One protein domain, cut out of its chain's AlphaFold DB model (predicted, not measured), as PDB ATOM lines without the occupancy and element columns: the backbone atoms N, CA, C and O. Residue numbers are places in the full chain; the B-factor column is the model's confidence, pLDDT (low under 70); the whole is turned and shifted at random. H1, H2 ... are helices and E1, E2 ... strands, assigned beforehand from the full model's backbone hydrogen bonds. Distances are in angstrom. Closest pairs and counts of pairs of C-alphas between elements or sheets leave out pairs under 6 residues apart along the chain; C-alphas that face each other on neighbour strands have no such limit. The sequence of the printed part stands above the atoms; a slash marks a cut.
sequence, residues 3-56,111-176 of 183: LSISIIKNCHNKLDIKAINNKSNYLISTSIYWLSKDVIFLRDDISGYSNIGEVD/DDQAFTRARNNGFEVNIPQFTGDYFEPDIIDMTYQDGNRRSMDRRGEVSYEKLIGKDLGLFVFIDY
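This is residues 3 to 56 and 111 to 176 of the 183 residues of an uncharacterized protein of Candidatus Saccharibacteria bacterium oral taxon 488 (UniProt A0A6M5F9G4). What does the printed part look like? It is one twisted wall of seven strands, with H2 running along the edge strand E5 over one face, while the short H1 only grazes the sheet at one end of its strands. Past the other end of the strands swings a long excursion, residues 127 to 156, with H3 in it and otherwise no named element. How is it made up? The 120 printed residues have three named helices and seven strands, in the order E1 H1 E2 E3 E4 H2 E5 H3 E6 E7; the sheet runs E4 E3 E2 E1 E7 E6 E5, all antiparallel, and the class is mixed, helices and strands. Is it compact? It is only just compact, close to loose, with a radius of gyration of the C-alphas of 15.9 A and spans of 44 by 34 by 31 A.

Which strands are neighbours of E1, residues 3 to 9? They are E2, residues 26 to 34, with N 5 and O 30 2.8 A apart, and E7, residues 168 to 175, with N 6 and O 171 2.8 A apart. What follows E2? E3, residues 39 to 44, and E4, residues 50 to 54, continue it as a meander, each strand the antiparallel neighbour of the one before, through the hairpins E2 and E3, with N 33 and O 41 at 2.8 A, and E3 and E4, with N 42 and O 51 at 2.8 A. On the other side of E1, E7 forms a hairpin with E6, residues 157 to 164, with N 160 and O 172 at 2.8 A, and E6 is the neighbour of E5, residues 124 to 126, with N 124 and O 161 at 2.8 A. Where are the helices? H1, residues 17 to 21, only grazes the sheet with its residues 19 to 20; its closest C-alpha to E1 is that of Ile 20, 7.2 A from that of Ile 8. H2, residues 112 to 120, is on the sheet at a height of 9.6 A, over E5 and along the strands, at 3 degrees to E5 on the local plane; their closest C-alphas, of Arg 119 and Val 125, are 6.6 A apart. H3, residues 139 to 144, is not on the sheet, and in all three helices every O i to N i+4 pair is within hydrogen-bond range.

Where does the printed part begin and how long are its first strands? C-alpha 3, at (10.293, 22.288, 40.424), begins E1, 20.3 A long; E2 measures 23.4 A, E3 16.7 A and E4 13.6 A. And after the cut? H2 begins at C-alpha 112, (-7.932, 21.387, 43.359), and measures 12.1 A; E6 measures 22.8 A, and E7, 23.2 A, ends at C-alpha 175, (7.154, 16.860, 41.994).

How large is it? The two C-alphas farthest apart, of Asp 146 and Lys 166, are 45.2 A apart. Where is the cut, and which links are long? Residues 57 to 110 are not printed, and C-alphas 56 and 111 are 24.5 A apart; of the links that are printed whole, E5 to H3 and H3 to E6 are long, 12 residues each. Where is confidence low? The mean pLDDT of the printed part is 78.4, and residues 11 to 20 and 129 to 155 are under 70.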
ATOM      1  N   LEU A   3      10.911  21.443  41.444       91.62
ATOM      2  CA  LEU A   3      10.293  22.288  40.424       91.62
ATOM      3  C   LEU A   3      11.246  22.390  39.239       91.62
ATOM      4  O   LEU A   3      12.369  22.850  39.406       91.62
ATOM      5  N   SER A   4      10.787  22.041  38.048       92.44
ATOM      6  CA  SER A   4      11.506  22.304  36.804       92.44
ATOM      7  C   SER A   4      10.694  23.263  35.947       92.44
ATOM      8  O   SER A   4       9.484  23.101  35.800       92.44
ATOM      9  N   ILE A   5      11.350  24.272  35.386       95.94
ATOM     10  CA  ILE A   5      10.741  25.249  34.488       95.94
ATOM     11  C   ILE A   5      11.567  25.383  33.218       95.94
ATOM     12  O   ILE A   5      12.783  25.557  33.269       95.94
ATOM     13  N   SER A   6      10.885  25.377  32.079       94.31
ATOM     14  CA  SER A   6      11.474  25.691  30.787       94.31
ATOM     15  C   SER A   6      10.637  26.723  30.044       94.31
ATOM     16  O   SER A   6       9.413  26.613  29.967       94.31
ATOM     17  N   ILE A   7      11.307  27.716  29.457       94.06
ATOM     18  CA  ILE A   7      10.715  28.639  28.483       94.06
ATOM     19  C   ILE A   7      11.440  28.433  27.160       94.06
ATOM     20  O   ILE A   7      12.652  28.629  27.083       94.06
ATOM     21  N   ILE A   8      10.704  28.044  26.124       91.44
ATOM     22  CA  ILE A   8      11.251  27.609  24.833       91.44
ATOM     23  C   ILE A   8      10.695  28.497  23.714       91.44
ATOM     24  O   ILE A   8       9.508  28.820  23.704       91.44
ATOM     25  N   LYS A   9      11.549  28.906  22.768       89.38
ATOM     26  CA  LYS A   9      11.151  29.647  21.558       89.38
ATOM     27  C   LYS A   9      10.533  28.741  20.492       89.38
ATOM     28  O   LYS A   9      10.854  27.559  20.408       89.38
ATOM     29  N   ASN A  10       9.783  29.363  19.583       75.19
ATOM     30  CA  ASN A  10       9.207  28.778  18.370       75.19
ATOM     31  C   ASN A  10       8.185  27.664  18.636       75.19
ATOM     32  O   ASN A  10       8.012  26.754  17.828       75.19
ATOM     33  N   CYS A  11       7.472  27.734  19.758       66.44
ATOM     34  CA  CYS A  11       6.345  26.846  20.013       66.44
ATOM     35  C   CYS A  11       5.087  27.470  19.396       66.44
ATOM     36  O   CYS A  11       4.431  28.275  20.039       66.44
ATOM     37  N   HIS A  12       4.764  27.150  18.139       60.97
ATOM     38  CA  HIS A  12       3.675  27.829  17.416       60.97
ATOM     39  C   HIS A  12       2.265  27.287  17.699       60.97
ATOM     40  O   HIS A  12       1.303  27.969  17.361       60.97
ATOM     41  N   ASN A  13       2.136  26.077  18.263       53.78
ATOM     42  CA  ASN A  13       0.945  25.483  18.899       53.78
ATOM     43  C   ASN A  13       1.213  23.979  19.097       53.78
ATOM     44  O   ASN A  13       1.448  23.278  18.114       53.78
ATOM     45  N   LYS A  14       1.124  23.488  20.342       55.06
ATOM     46  CA  LYS A  14       1.536  22.138  20.795       55.06
ATOM     47  C   LYS A  14       3.037  21.852  20.672       55.06
ATOM     48  O   LYS A  14       3.733  22.477  19.880       55.06
ATOM     49  N   LEU A  15       3.507  20.924  21.518       56.53
ATOM     50  CA  LEU A  15       4.888  20.443  21.638       56.53
ATOM     51  C   LEU A  15       5.514  20.190  20.255       56.53
ATOM     52  O   LEU A  15       5.388  19.104  19.689       56.53
ATOM     53  N   ASP A  16       6.208  21.187  19.705       64.81
ATOM     54  CA  ASP A  16       7.112  20.960  18.586       64.81
ATOM     55  C   ASP A  16       8.315  20.199  19.145       64.81
ATOM     56  O   ASP A  16       9.241  20.772  19.721       64.81
ATOM     57  N   ILE A  17       8.276  18.875  19.000       62.19
ATOM     58  CA  ILE A  17       9.314  17.953  19.476       62.19
ATOM     59  C   ILE A  17      10.695  18.359  18.940       62.19
ATOM     60  O   ILE A  17      11.699  18.195  19.633       62.19
ATOM     61  N   LYS A  18      10.776  18.941  17.733       63.44
ATOM     62  CA  LYS A  18      12.052  19.439  17.198       63.44
ATOM     63  C   LYS A  18      12.532  20.669  17.958       63.44
ATOM     64  O   LYS A  18      13.733  20.791  18.196       63.44
ATOM     65  N   ALA A  19      11.619  21.557  18.352       64.19
ATOM     66  CA  ALA A  19      11.959  22.720  19.159       64.19
ATOM     67  C   ALA A  19      12.457  22.311  20.555       64.19
ATOM     68  O   ALA A  19      13.479  22.831  21.000       64.19
ATOM     69  N   ILE A  20      11.798  21.331  21.182       67.81
ATOM     70  CA  ILE A  20      12.117  20.799  22.519       67.81
ATOM     71  C   ILE A  20      13.461  20.069  22.543       67.81
ATOM     72  O   ILE A  20      14.224  20.201  23.497       67.81
ATOM     73  N   ASN A  21      13.793  19.329  21.486       71.31
ATOM     74  CA  ASN A  21      15.058  18.596  21.415       71.31
ATOM     75  C   ASN A  21      16.262  19.496  21.099       71.31
ATOM     76  O   ASN A  21      17.410  19.076  21.261       71.31
ATOM     77  N   ASN A  22      16.034  20.732  20.651       77.88
ATOM     78  CA  ASN A  22      17.103  21.668  20.342       77.88
ATOM     79  C   ASN A  22      17.344  22.637  21.509       77.88
ATOM     80  O   ASN A  22      16.640  23.635  21.668       77.88
ATOM     81  N   LYS A  23      18.415  22.385  22.272       77.94
ATOM     82  CA  LYS A  23      18.829  23.205  23.426       77.94
ATOM     83  C   LYS A  23      18.980  24.701  23.116       77.94
ATOM     84  O   LYS A  23      18.753  25.519  23.996       77.94
ATOM     85  N   SER A  24      19.300  25.078  21.874       83.25
ATOM     86  CA  SER A  24      19.428  26.495  21.484       83.25
ATOM     87  C   SER A  24      18.106  27.277  21.493       83.25
ATOM     88  O   SER A  24      18.120  28.508  21.458       83.25
ATOM     89  N   ASN A  25      16.964  26.588  21.570       87.62
ATOM     90  CA  ASN A  25      15.652  27.225  21.679       87.62
ATOM     91  C   ASN A  25      15.262  27.570  23.119       87.62
ATOM     92  O   ASN A  25      14.311  28.331  23.308       87.62
ATOM     93  N   TYR A  26      15.961  27.034  24.123       91.44
ATOM     94  CA  TYR A  26      15.654  27.305  25.522       91.44
ATOM     95  C   TYR A  26      16.134  28.706  25.882       91.44
ATOM     96  O   TYR A  26      17.298  29.060  25.705       91.44
ATOM     97  N   LEU A  27      15.199  29.515  26.365       93.94
ATOM     98  CA  LEU A  27      15.471  30.791  27.011       93.94
ATOM     99  C   LEU A  27      15.805  30.587  28.477       93.94
ATOM    100  O   LEU A  27      16.753  31.169  28.983       93.94
ATOM    101  N   ILE A  28      15.005  29.751  29.129       95.12
ATOM    102  CA  ILE A  28      15.155  29.363  30.524       95.12
ATOM    103  C   ILE A  28      15.015  27.848  30.570       95.12
ATOM    104  O   ILE A  28      14.117  27.299  29.928       95.12
ATOM    105  N   SER A  29      15.894  27.185  31.312       94.50
ATOM    106  CA  SER A  29      15.712  25.805  31.750       94.50
ATOM    107  C   SER A  29      16.344  25.678  33.123       94.50
ATOM    108  O   SER A  29      17.564  25.736  33.247       94.50
ATOM    109  N   THR A  30      15.518  25.562  34.152       94.75
ATOM    110  CA  THR A  30      15.981  25.578  35.534       94.75
ATOM    111  C   THR A  30      15.269  24.513  36.332       94.75
ATOM    112  O   THR A  30      14.045  24.402  36.273       94.75
ATOM    113  N   SER A  31      16.038  23.785  37.129       92.56
ATOM    114  CA  SER A  31      15.540  22.821  38.099       92.56
ATOM    115  C   SER A  31      15.866  23.289  39.514       92.56
ATOM    116  O   SER A  31      16.977  23.729  39.801       92.56
ATOM    117  N   ILE A  32      14.888  23.199  40.408       90.62
ATOM    118  CA  ILE A  32      14.970  23.621  41.804       90.62
ATOM    119  C   ILE A  32      14.540  22.469  42.688       90.62
ATOM    120  O   ILE A  32      13.535  21.812  42.430       90.62
ATOM    121  N   TYR A  33      15.277  22.278  43.767       88.50
ATOM    122  CA  TYR A  33      15.041  21.263  44.769       88.50
ATOM    123  C   TYR A  33      15.030  21.921  46.138       88.50
ATOM    124  O   TYR A  33      16.004  22.555  46.531       88.50
ATOM    125  N   TRP A  34      13.943  21.765  46.882       84.62
ATOM    126  CA  TRP A  34      13.893  22.228  48.264       84.62
ATOM    127  C   TRP A  34      14.563  21.199  49.164       84.62
ATOM    128  O   TRP A  34      14.062  20.082  49.328       84.62
ATOM    129  N   LEU A  35      15.690  21.605  49.746       82.81
ATOM    130  CA  LEU A  35      16.451  20.825  50.721       82.81
ATOM    131  C   LEU A  35      15.883  21.001  52.135       82.81
ATOM    132  O   LEU A  35      16.018  20.119  52.976       82.81
ATOM    133  N   SER A  36      15.242  22.137  52.394       79.88
ATOM    134  CA  SER A  36      14.464  22.411  53.599       79.88
ATOM    135  C   SER A  36      13.384  23.454  53.285       79.88
ATOM    136  O   SER A  36      13.208  23.851  52.131       79.88
ATOM    137  N   LYS A  37      12.666  23.922  54.311       78.38
ATOM    138  CA  LYS A  37      11.670  24.993  54.179       78.38
ATOM    139  C   LYS A  37      12.240  26.257  53.523       78.38
ATOM    140  O   LYS A  37      11.542  26.887  52.726       78.38
ATOM    141  N   ASP A  38      13.479  26.605  53.858       84.06
ATOM    142  CA  ASP A  38      14.103  27.879  53.486       84.06
ATOM    143  C   ASP A  38      15.434  27.688  52.742       84.06
ATOM    144  O   ASP A  38      16.107  28.663  52.446       84.06
ATOM    145  N   VAL A  39      15.815  26.453  52.400       85.81
ATOM    146  CA  VAL A  39      17.045  26.153  51.649       85.81
ATOM    147  C   VAL A  39      16.702  25.412  50.367       85.81
ATOM    148  O   VAL A  39      15.993  24.400  50.389       85.81
ATOM    149  N   ILE A  40      17.254  25.883  49.252       88.44
ATOM    150  CA  ILE A  40      17.061  25.291  47.932       88.44
ATOM    151  C   ILE A  40      18.394  24.993  47.246       88.44
ATOM    152  O   ILE A  40      19.371  25.719  47.403       88.44
ATOM    153  N   PHE A  41      18.407  23.949  46.431       89.88
ATOM    154  CA  PHE A  41      19.401  23.718  45.397       89.88
ATOM    155  C   PHE A  41      18.802  24.116  44.049       89.88
ATOM    156  O   PHE A  41      17.713  23.667  43.694       89.88
ATOM    157  N   LEU A  42      19.508  24.956  43.304       92.31
ATOM    158  CA  LEU A  42      19.094  25.473  42.010       92.31
ATOM    159  C   LEU A  42      20.115  25.083  40.950       92.31
ATOM    160  O   LEU A  42      21.319  25.198  41.171       92.31
ATOM    161  N   ARG A  43      19.634  24.648  39.790       92.50
ATOM    162  CA  ARG A  43      20.451  24.279  38.639       92.50
ATOM    163  C   ARG A  43      19.909  24.942  37.385       92.50
ATOM    164  O   ARG A  43      18.753  24.731  37.031       92.50
ATOM    165  N   ASP A  44      20.755  25.698  36.703       91.94
ATOM    166  CA  ASP A  44      20.529  26.104  35.321       91.94
ATOM    167  C   ASP A  44      20.943  24.946  34.404       91.94
ATOM    168  O   ASP A  44      22.116  24.582  34.300       91.94
ATOM    169  N   ASP A  45      19.961  24.340  33.748       88.06
ATOM    170  CA  ASP A  45      20.151  23.177  32.888       88.06
ATOM    171  C   ASP A  45      20.763  23.547  31.522       88.06
ATOM    172  O   ASP A  45      21.232  22.661  30.798       88.06
ATOM    173  N   ILE A  46      20.795  24.840  31.167       88.75
ATOM    174  CA  ILE A  46      21.429  25.347  29.944       88.75
ATOM    175  C   ILE A  46      22.937  25.478  30.155       88.75
ATOM    176  O   ILE A  46      23.714  24.883  29.405       88.75
ATOM    177  N   SER A  47      23.359  26.248  31.164       87.00
ATOM    178  CA  SER A  47      24.784  26.473  31.448       87.00
ATOM    179  C   SER A  47      25.426  25.343  32.257       87.00
ATOM    180  O   SER A  47      26.647  25.189  32.244       87.00
ATOM    181  N   GLY A  48      24.618  24.547  32.960       85.50
ATOM    182  CA  GLY A  48      25.077  23.554  33.926       85.50
ATOM    183  C   GLY A  48      25.496  24.150  35.273       85.50
ATOM    184  O   GLY A  48      25.914  23.392  36.148       85.50
ATOM    185  N   TYR A  49      25.394  25.473  35.451       89.31
ATOM    186  CA  TYR A  49      25.666  26.127  36.727       89.31
ATOM    187  C   TYR A  49      24.662  25.676  37.790       89.31
ATOM    188  O   TYR A  49      23.473  25.503  37.519       89.31
ATOM    189  N   SER A  50      25.137  25.510  39.020       91.06
ATOM    190  CA  SER A  50      24.289  25.207  40.163       91.06
ATOM    191  C   SER A  50      24.720  25.980  41.400       91.06
ATOM    192  O   SER A  50      25.881  26.364  41.545       91.06
ATOM    193  N   ASN A  51      23.762  26.221  42.291       90.44
ATOM    194  CA  ASN A  51      23.983  26.911  43.551       90.44
ATOM    195  C   ASN A  51      23.042  26.384  44.641       90.44
ATOM    196  O   ASN A  51      21.949  25.903  44.349       90.44
ATOM    197  N   ILE A  52      23.455  26.517  45.900       88.75
ATOM    198  CA  ILE A  52      22.575  26.370  47.058       88.75
ATOM    199  C   ILE A  52      22.270  27.773  47.578       88.75
ATOM    200  O   ILE A  52      23.181  28.575  47.778       88.75
ATOM    201  N   GLY A  53      20.991  28.079  47.765       83.19
ATOM    202  CA  GLY A  53      20.527  29.385  48.215       83.19
ATOM    203  C   GLY A  53      19.538  29.275  49.366       83.19
ATOM    204  O   GLY A  53      18.861  28.257  49.526       83.19
ATOM    205  N   GLU A  54      19.448  30.347  50.144       83.25
ATOM    206  CA  GLU A  54      18.410  30.525  51.154       83.25
ATOM    207  C   GLU A  54      17.259  31.358  50.583       83.25
ATOM    208  O   GLU A  54      17.466  32.318  49.837       83.25
ATOM    209  N   VAL A  55      16.031  30.971  50.910       81.31
ATOM    210  CA  VAL A  55      14.813  31.672  50.516       81.31
ATOM    211  C   VAL A  55      14.439  32.636  51.630       81.31
ATOM    212  O   VAL A  55      13.860  32.235  52.640       81.31
ATOM    213  N   ASP A  56      14.704  33.923  51.421       75.88
ATOM    214  CA  ASP A  56      14.193  34.953  52.318       75.88
ATOM    215  C   ASP A  56      12.700  35.204  52.046       75.88
ATOM    216  O   ASP A  56      12.294  35.896  51.107       75.88
ATOM    217  N   ASP A 111      -3.396  21.199  45.304       87.69
ATOM    218  CA  ASP A 111      -4.828  21.107  45.595       87.69
ATOM    219  C   ASP A 111      -5.711  21.520  44.404       87.69
ATOM    220  O   ASP A 111      -5.271  22.143  43.434       87.69
ATOM    221  N   ASP A 112      -6.996  21.159  44.466       89.56
ATOM    222  CA  ASP A 112      -7.932  21.387  43.359       89.56
ATOM    223  C   ASP A 112      -8.216  22.872  43.103       89.56
ATOM    224  O   ASP A 112      -8.519  23.263  41.966       89.56
ATOM    225  N   GLN A 113      -8.092  23.718  44.129       91.44
ATOM    226  CA  GLN A 113      -8.270  25.159  43.990       91.44
ATOM    227  C   GLN A 113      -7.102  25.761  43.199       91.44
ATOM    228  O   GLN A 113      -7.327  26.548  42.273       91.44
ATOM    229  N   ALA A 114      -5.871  25.358  43.512       91.19
ATOM    230  CA  ALA A 114      -4.661  25.737  42.800       91.19
ATOM    231  C   ALA A 114      -4.711  25.292  41.335       91.19
ATOM    232  O   ALA A 114      -4.491  26.115  40.441       91.19
ATOM    233  N   PHE A 115      -5.109  24.045  41.066       92.88
ATOM    234  CA  PHE A 115      -5.239  23.534  39.698       92.88
ATOM    235  C   PHE A 115      -6.319  24.259  38.898       92.88
ATOM    236  O   PHE A 115      -6.107  24.613  37.739       92.88
ATOM    237  N   THR A 116      -7.477  24.524  39.505       95.00
ATOM    238  CA  THR A 116      -8.549  25.298  38.862       95.00
ATOM    239  C   THR A 116      -8.068  26.703  38.521       95.00
ATOM    240  O   THR A 116      -8.288  27.194  37.416       95.00
ATOM    241  N   ARG A 117      -7.344  27.341  39.442       93.94
ATOM    242  CA  ARG A 117      -6.777  28.667  39.218       93.94
ATOM    243  C   ARG A 117      -5.700  28.668  38.130       93.94
ATOM    244  O   ARG A 117      -5.685  29.593  37.324       93.94
ATOM    245  N   ALA A 118      -4.849  27.645  38.062       95.62
ATOM    246  CA  ALA A 118      -3.890  27.481  36.973       95.62
ATOM    247  C   ALA A 118      -4.605  27.375  35.612       95.62
ATOM    248  O   ALA A 118      -4.273  28.115  34.685       95.62
ATOM    249  N   ARG A 119      -5.662  26.555  35.513       96.56
ATOM    250  CA  ARG A 119      -6.486  26.450  34.293       96.56
ATOM    251  C   ARG A 119      -7.139  27.778  33.911       96.56
ATOM    252  O   ARG A 119      -7.071  28.176  32.752       96.56
ATOM    253  N   ASN A 120      -7.694  28.509  34.879       95.94
ATOM    254  CA  ASN A 120      -8.258  29.847  34.649       95.94
ATOM    255  C   ASN A 120      -7.202  30.854  34.172       95.94
ATOM    256  O   ASN A 120      -7.509  31.762  33.403       95.94
ATOM    257  N   ASN A 121      -5.948  30.663  34.582       94.12
ATOM    258  CA  ASN A 121      -4.803  31.426  34.104       94.12
ATOM    259  C   ASN A 121      -4.273  30.925  32.747       94.12
ATOM    260  O   ASN A 121      -3.215  31.378  32.314       94.12
ATOM    261  N   GLY A 122      -4.977  30.024  32.058       94.31
ATOM    262  CA  GLY A 122      -4.634  29.552  30.716       94.31
ATOM    263  C   GLY A 122      -3.543  28.485  30.672       94.31
ATOM    264  O   GLY A 122      -2.893  28.351  29.639       94.31
ATOM    265  N   PHE A 123      -3.308  27.768  31.774       95.19
ATOM    266  CA  PHE A 123      -2.459  26.579  31.771       95.19
ATOM    267  C   PHE A 123      -3.262  25.326  31.414       95.19
ATOM    268  O   PHE A 123      -4.353  25.097  31.941       95.19
ATOM    269  N   GLU A 124      -2.683  24.473  30.581       95.00
ATOM    270  CA  GLU A 124      -3.044  23.063  30.505       95.00
ATOM    271  C   GLU A 124      -2.400  22.348  31.698       95.00
ATOM    272  O   GLU A 124      -1.204  22.496  31.933       95.00
ATOM    273  N   VAL A 125      -3.204  21.640  32.497       93.06
ATOM    274  CA  VAL A 125      -2.757  20.984  33.737       93.06
ATOM    275  C   VAL A 125      -2.886  19.481  33.569       93.06
ATOM    276  O   VAL A 125      -4.007  18.963  33.514       93.06
ATOM    277  N   ASN A 126      -1.749  18.799  33.544       90.06
ATOM    278  CA  ASN A 126      -1.643  17.360  33.377       90.06
ATOM    279  C   ASN A 126      -1.255  16.725  34.713       90.06
ATOM    280  O   ASN A 126      -0.166  16.948  35.240       90.06
ATOM    281  N   ILE A 127      -2.171  15.933  35.266       85.56
ATOM    282  CA  ILE A 127      -1.967  15.186  36.508       85.56
ATOM    283  C   ILE A 127      -1.897  13.710  36.107       85.56
ATOM    284  O   ILE A 127      -2.912  13.183  35.632       85.56
ATOM    285  N   PRO A 128      -0.738  13.042  36.237       72.56
ATOM    286  CA  PRO A 128      -0.624  11.622  35.960       72.56
ATOM    287  C   PRO A 128      -1.632  10.850  36.808       72.56
ATOM    288  O   PRO A 128      -1.666  10.965  38.031       72.56
ATOM    289  N   GLN A 129      -2.457  10.026  36.165       61.81
ATOM    290  CA  GLN A 129      -3.314   9.069  36.865       61.81
ATOM    291  C   GLN A 129      -2.497   7.826  37.227       61.81
ATOM    292  O   GLN A 129      -2.842   6.716  36.831       61.81
ATOM    293  N   PHE A 130      -1.369   8.004  37.915       57.03
ATOM    294  CA  PHE A 130      -0.602   6.869  38.404       57.03
ATOM    295  C   PHE A 130      -0.997   6.580  39.851       57.03
ATOM    296  O   PHE A 130      -0.988   7.453  40.715       57.03
ATOM    297  N   THR A 131      -1.391   5.337  40.103       50.62
ATOM    298  CA  THR A 131      -1.527   4.777  41.446       50.62
ATOM    299  C   THR A 131      -0.540   3.625  41.531       50.62
ATOM    300  O   THR A 131      -0.830   2.538  41.031       50.62
ATOM    301  N   GLY A 132       0.638   3.873  42.095       52.69
ATOM    302  CA  GLY A 132       1.681   2.867  42.279       52.69
ATOM    303  C   GLY A 132       2.981   3.478  42.796       52.69
ATOM    304  O   GLY A 132       3.205   4.677  42.649       52.69
ATOM    305  N   ASP A 133       3.836   2.644  43.384       48.38
ATOM    306  CA  ASP A 133       5.164   3.043  43.855       48.38
ATOM    307  C   ASP A 133       6.110   3.193  42.651       48.38
ATOM    308  O   ASP A 133       6.735   2.223  42.217       48.38
ATOM    309  N   TYR A 134       6.198   4.392  42.076       45.00
ATOM    310  CA  TYR A 134       7.234   4.732  41.101       45.00
ATOM    311  C   TYR A 134       8.165   5.781  41.708       45.00
ATOM    312  O   TYR A 134       7.723   6.848  42.120       45.00
ATOM    313  N   PHE A 135       9.452   5.449  41.798       54.88
ATOM    314  CA  PHE A 135      10.493   6.334  42.304       54.88
ATOM    315  C   PHE A 135      11.754   6.125  41.467       54.88
ATOM    316  O   PHE A 135      12.306   5.023  41.453       54.88
ATOM    317  N   GLU A 136      12.192   7.167  40.759       51.41
ATOM    318  CA  GLU A 136      13.502   7.211  40.108       51.41
ATOM    319  C   GLU A 136      14.439   8.059  40.990       51.41
ATOM    320  O   GLU A 136      14.398   9.287  40.907       51.41
ATOM    321  N   PRO A 137      15.227   7.441  41.895       54.19
ATOM    322  CA  PRO A 137      16.091   8.183  42.808       54.19
ATOM    323  C   PRO A 137      17.157   8.954  42.030       54.19
ATOM    324  O   PRO A 137      17.900   8.366  41.241       54.19
ATOM    325  N   ASP A 138      17.289  10.255  42.292       52.53
ATOM    326  CA  ASP A 138      18.453  11.012  41.836       52.53
ATOM    327  C   ASP A 138      19.617  10.935  42.842       52.53
ATOM    328  O   ASP A 138      19.529  10.314  43.904       52.53
ATOM    329  N   ILE A 139      20.762  11.532  42.492       50.50
ATOM    330  CA  ILE A 139      21.965  11.475  43.334       50.50
ATOM    331  C   ILE A 139      21.743  12.089  44.720       50.50
ATOM    332  O   ILE A 139      22.385  11.655  45.673       50.50
ATOM    333  N   ILE A 140      20.841  13.062  44.857       55.16
ATOM    334  CA  ILE A 140      20.531  13.690  46.142       55.16
ATOM    335  C   ILE A 140      19.718  12.702  46.980       55.16
ATOM    336  O   ILE A 140      20.067  12.453  48.132       55.16
ATOM    337  N   ASP A 141      18.713  12.066  46.386       58.06
ATOM    338  CA  ASP A 141      17.903  11.054  47.065       58.06
ATOM    339  C   ASP A 141      18.723   9.822  47.486       58.06
ATOM    340  O   ASP A 141      18.575   9.317  48.601       58.06
ATOM    341  N   MET A 142      19.656   9.371  46.642       56.00
ATOM    342  CA  MET A 142      20.572   8.284  47.001       56.00
ATOM    343  C   MET A 142      21.557   8.676  48.107       56.00
ATOM    344  O   MET A 142      21.893   7.845  48.944       56.00
ATOM    345  N   THR A 143      22.046   9.919  48.098       52.81
ATOM    346  CA  THR A 143      23.103  10.367  49.023       52.81
ATOM    347  C   THR A 143      22.552  10.750  50.393       52.81
ATOM    348  O   THR A 143      23.231  10.558  51.397       52.81
ATOM    349  N   TYR A 144      21.340  11.309  50.446       52.81
ATOM    350  CA  TYR A 144      20.794  11.916  51.662       52.81
ATOM    351  C   TYR A 144      19.526  11.238  52.189       52.81
ATOM    352  O   TYR A 144      19.105  11.562  53.297       52.81
ATOM    353  N   GLN A 145      18.900  10.334  51.426       55.41
ATOM    354  CA  GLN A 145      17.654   9.661  51.821       55.41
ATOM    355  C   GLN A 145      17.711   8.130  51.681       55.41
ATOM    356  O   GLN A 145      16.672   7.471  51.604       55.41
ATOM    357  N   ASP A 146      18.924   7.564  51.652       55.94
ATOM    358  CA  ASP A 146      19.214   6.120  51.612       55.94
ATOM    359  C   ASP A 146      18.481   5.341  50.501       55.94
ATOM    360  O   ASP A 146      18.278   4.130  50.596       55.94
ATOM    361  N   GLY A 147      18.054   6.018  49.429       52.62
ATOM    362  CA  GLY A 147      17.292   5.389  48.347       52.62
ATOM    363  C   GLY A 147      15.927   4.833  48.778       52.62
ATOM    364  O   GLY A 147      15.384   3.966  48.086       52.62
ATOM    365  N   ASN A 148      15.365   5.299  49.901       47.16
ATOM    366  CA  ASN A 148      14.044   4.869  50.347       47.16
ATOM    367  C   ASN A 148      12.982   5.218  49.295       47.16
ATOM    368  O   ASN A 148      12.883   6.352  48.827       47.16
ATOM    369  N   ARG A 149      12.173   4.217  48.925       51.47
ATOM    370  CA  ARG A 149      11.052   4.379  47.994       51.47
ATOM    371  C   ARG A 149      10.038   5.347  48.598       51.47
ATOM    372  O   ARG A 149       9.452   5.043  49.634       51.47
ATOM    373  N   ARG A 150       9.805   6.481  47.939       52.94
ATOM    374  CA  ARG A 150       8.691   7.373  48.275       52.94
ATOM    375  C   ARG A 150       7.395   6.784  47.708       52.94
ATOM    376  O   ARG A 150       7.351   6.429  46.531       52.94
ATOM    377  N   SER A 151       6.345   6.668  48.522       48.31
ATOM    378  CA  SER A 151       5.006   6.354  48.012       48.31
ATOM    379  C   SER A 151       4.455   7.594  47.311       48.31
ATOM    380  O   SER A 151       4.269   8.627  47.957       48.31
ATOM    381  N   MET A 152       4.195   7.518  46.006       51.53
ATOM    382  CA  MET A 152       3.479   8.593  45.319       51.53
ATOM    383  C   MET A 152       2.000   8.538  45.696       51.53
ATOM    384  O   MET A 152       1.273   7.626  45.297       51.53
ATOM    385  N   ASP A 153       1.528   9.558  46.407       52.72
ATOM    386  CA  ASP A 153       0.105   9.876  46.388       52.72
ATOM    387  C   ASP A 153      -0.315  10.282  44.967       52.72
ATOM    388  O   ASP A 153       0.501  10.730  44.161       52.72
ATOM    389  N   ARG A 154      -1.614  10.172  44.657       54.28
ATOM    390  CA  ARG A 154      -2.249  10.433  43.337       54.28
ATOM    391  C   ARG A 154      -1.938  11.795  42.681       54.28
ATOM    392  O   ARG A 154      -2.471  12.088  41.614       54.28
ATOM    393  N   ARG A 155      -1.168  12.658  43.341       61.06
ATOM    394  CA  ARG A 155      -0.773  14.001  42.903       61.06
ATOM    395  C   ARG A 155       0.702  14.295  43.209       61.06
ATOM    396  O   ARG A 155       1.056  15.452  43.414       61.06
ATOM    397  N   GLY A 156       1.539  13.259  43.314       72.00
ATOM    398  CA  GLY A 156       2.974  13.407  43.565       72.00
ATOM    399  C   GLY A 156       3.646  14.266  42.499       72.00
ATOM    400  O   GLY A 156       4.422  15.144  42.840       72.00
ATOM    401  N   GLU A 157       3.244  14.117  41.237       83.50
ATOM    402  CA  GLU A 157       3.784  14.875  40.108       83.50
ATOM    403  C   GLU A 157       2.676  15.592  39.330       83.50
ATOM    404  O   GLU A 157       1.582  15.058  39.153       83.50
ATOM    405  N   VAL A 158       2.947  16.802  38.843       88.25
ATOM    406  CA  VAL A 158       2.030  17.579  37.999       88.25
ATOM    407  C   VAL A 158       2.836  18.356  36.966       88.25
ATOM    408  O   VAL A 158       3.818  19.013  37.314       88.25
ATOM    409  N   SER A 159       2.399  18.343  35.705       91.44
ATOM    410  CA  SER A 159       2.939  19.238  34.682       91.44
ATOM    411  C   SER A 159       1.926  20.288  34.237       91.44
ATOM    412  O   SER A 159       0.712  20.074  34.216       91.44
ATOM    413  N   TYR A 160       2.454  21.460  33.904       93.88
ATOM    414  CA  TYR A 160       1.718  22.621  33.447       93.88
ATOM    415  C   TYR A 160       2.326  23.107  32.146       93.88
ATOM    416  O   TYR A 160       3.539  23.310  32.054       93.88
ATOM    417  N   GLU A 161       1.473  23.359  31.167       93.56
ATOM    418  CA  GLU A 161       1.888  23.873  29.868       93.56
ATOM    419  C   GLU A 161       1.107  25.135  29.537       93.56
ATOM    420  O   GLU A 161      -0.089  25.242  29.819       93.56
ATOM    421  N   LYS A 162       1.778  26.125  28.951       92.44
ATOM    422  CA  LYS A 162       1.123  27.352  28.502       92.44
ATOM    423  C   LYS A 162       1.854  27.971  27.324       92.44
ATOM    424  O   LYS A 162       3.067  28.145  27.358       92.44
ATOM    425  N   LEU A 163       1.100  28.395  26.314       91.12
ATOM    426  CA  LEU A 163       1.619  29.264  25.263       91.12
ATOM    427  C   LEU A 163       1.580  30.725  25.735       91.12
ATOM    428  O   LEU A 163       0.531  31.239  26.129       91.12
ATOM    429  N   ILE A 164       2.726  31.401  25.697       88.56
ATOM    430  CA  ILE A 164       2.872  32.819  26.021       88.56
ATOM    431  C   ILE A 164       3.094  33.594  24.721       88.56
ATOM    432  O   ILE A 164       4.101  33.441  24.029       88.56
ATOM    433  N   GLY A 165       2.147  34.471  24.389       84.75
ATOM    434  CA  GLY A 165       2.165  35.165  23.106       84.75
ATOM    435  C   GLY A 165       1.968  34.182  21.951       84.75
ATOM    436  O   GLY A 165       1.075  33.343  22.010       84.75
ATOM    437  N   LYS A 166       2.767  34.318  20.886       82.31
ATOM    438  CA  LYS A 166       2.658  33.473  19.683       82.31
ATOM    439  C   LYS A 166       3.701  32.361  19.601       82.31
ATOM    440  O   LYS A 166       3.458  31.370  18.923       82.31
ATOM    441  N   ASP A 167       4.834  32.536  20.283       85.12
ATOM    442  CA  ASP A 167       6.044  31.768  19.973       85.12
ATOM    443  C   ASP A 167       6.768  31.226  21.213       85.12
ATOM    444  O   ASP A 167       7.787  30.556  21.060       85.12
ATOM    445  N   LEU A 168       6.303  31.511  22.437       89.25
ATOM    446  CA  LEU A 168       6.962  31.038  23.660       89.25
ATOM    447  C   LEU A 168       6.150  29.932  24.330       89.25
ATOM    448  O   LEU A 168       5.048  30.178  24.811       89.25
ATOM    449  N   GLY A 169       6.712  28.730  24.414       91.31
ATOM    450  CA  GLY A 169       6.163  27.644  25.221       91.31
ATOM    451  C   GLY A 169       6.712  27.699  26.642       91.31
ATOM    452  O   GLY A 169       7.929  27.725  26.826       91.31
ATOM    453  N   LEU A 170       5.828  27.715  27.635       93.69
ATOM    454  CA  LEU A 170       6.151  27.521  29.043       93.69
ATOM    455  C   LEU A 170       5.794  26.094  29.445       93.69
ATOM    456  O   LEU A 170       4.643  25.684  29.299       93.69
ATOM    457  N   PHE A 171       6.770  25.397  30.014       93.31
ATOM    458  CA  PHE A 171       6.616  24.073  30.598       93.31
ATOM    459  C   PHE A 171       7.064  24.139  32.050       93.31
ATOM    460  O   PHE A 171       8.160  24.616  32.345       93.31
ATOM    461  N   VAL A 172       6.211  23.683  32.954       95.25
ATOM    462  CA  VAL A 172       6.528  23.573  34.375       95.25
ATOM    463  C   VAL A 172       6.211  22.160  34.818       95.25
ATOM    464  O   VAL A 172       5.117  21.666  34.569       95.25
ATOM    465  N   PHE A 173       7.149  21.518  35.490       91.88
ATOM    466  CA  PHE A 173       6.954  20.231  36.135       91.88
ATOM    467  C   PHE A 173       7.182  20.400  37.633       91.88
ATOM    468  O   PHE A 173       8.164  21.020  38.043       91.88
ATOM    469  N   ILE A 174       6.269  19.876  38.442       90.50
ATOM    470  CA  ILE A 174       6.360  19.906  39.895       90.50
ATOM    471  C   ILE A 174       6.232  18.486  40.408       90.50
ATOM    472  O   ILE A 174       5.217  17.840  40.166       90.50
ATOM    473  N   ASP A 175       7.234  18.044  41.153       85.69
ATOM    474  CA  ASP A 175       7.154  16.860  41.994       85.69
ATOM    475  C   ASP A 175       7.024  17.321  43.456       85.69
ATOM    476  O   ASP A 175       7.956  17.839  44.082       85.69
ATOM    477  N   TYR A 176       5.806  17.195  43.972       81.81
ATOM    478  CA  TYR A 176       5.419  17.508  45.340       81.81
ATOM    479  C   TYR A 176       5.872  16.446  46.344       81.81
ATOM    480  O   TYR A 176       5.957  16.762  47.529       81.81
TER     481      TYR A 176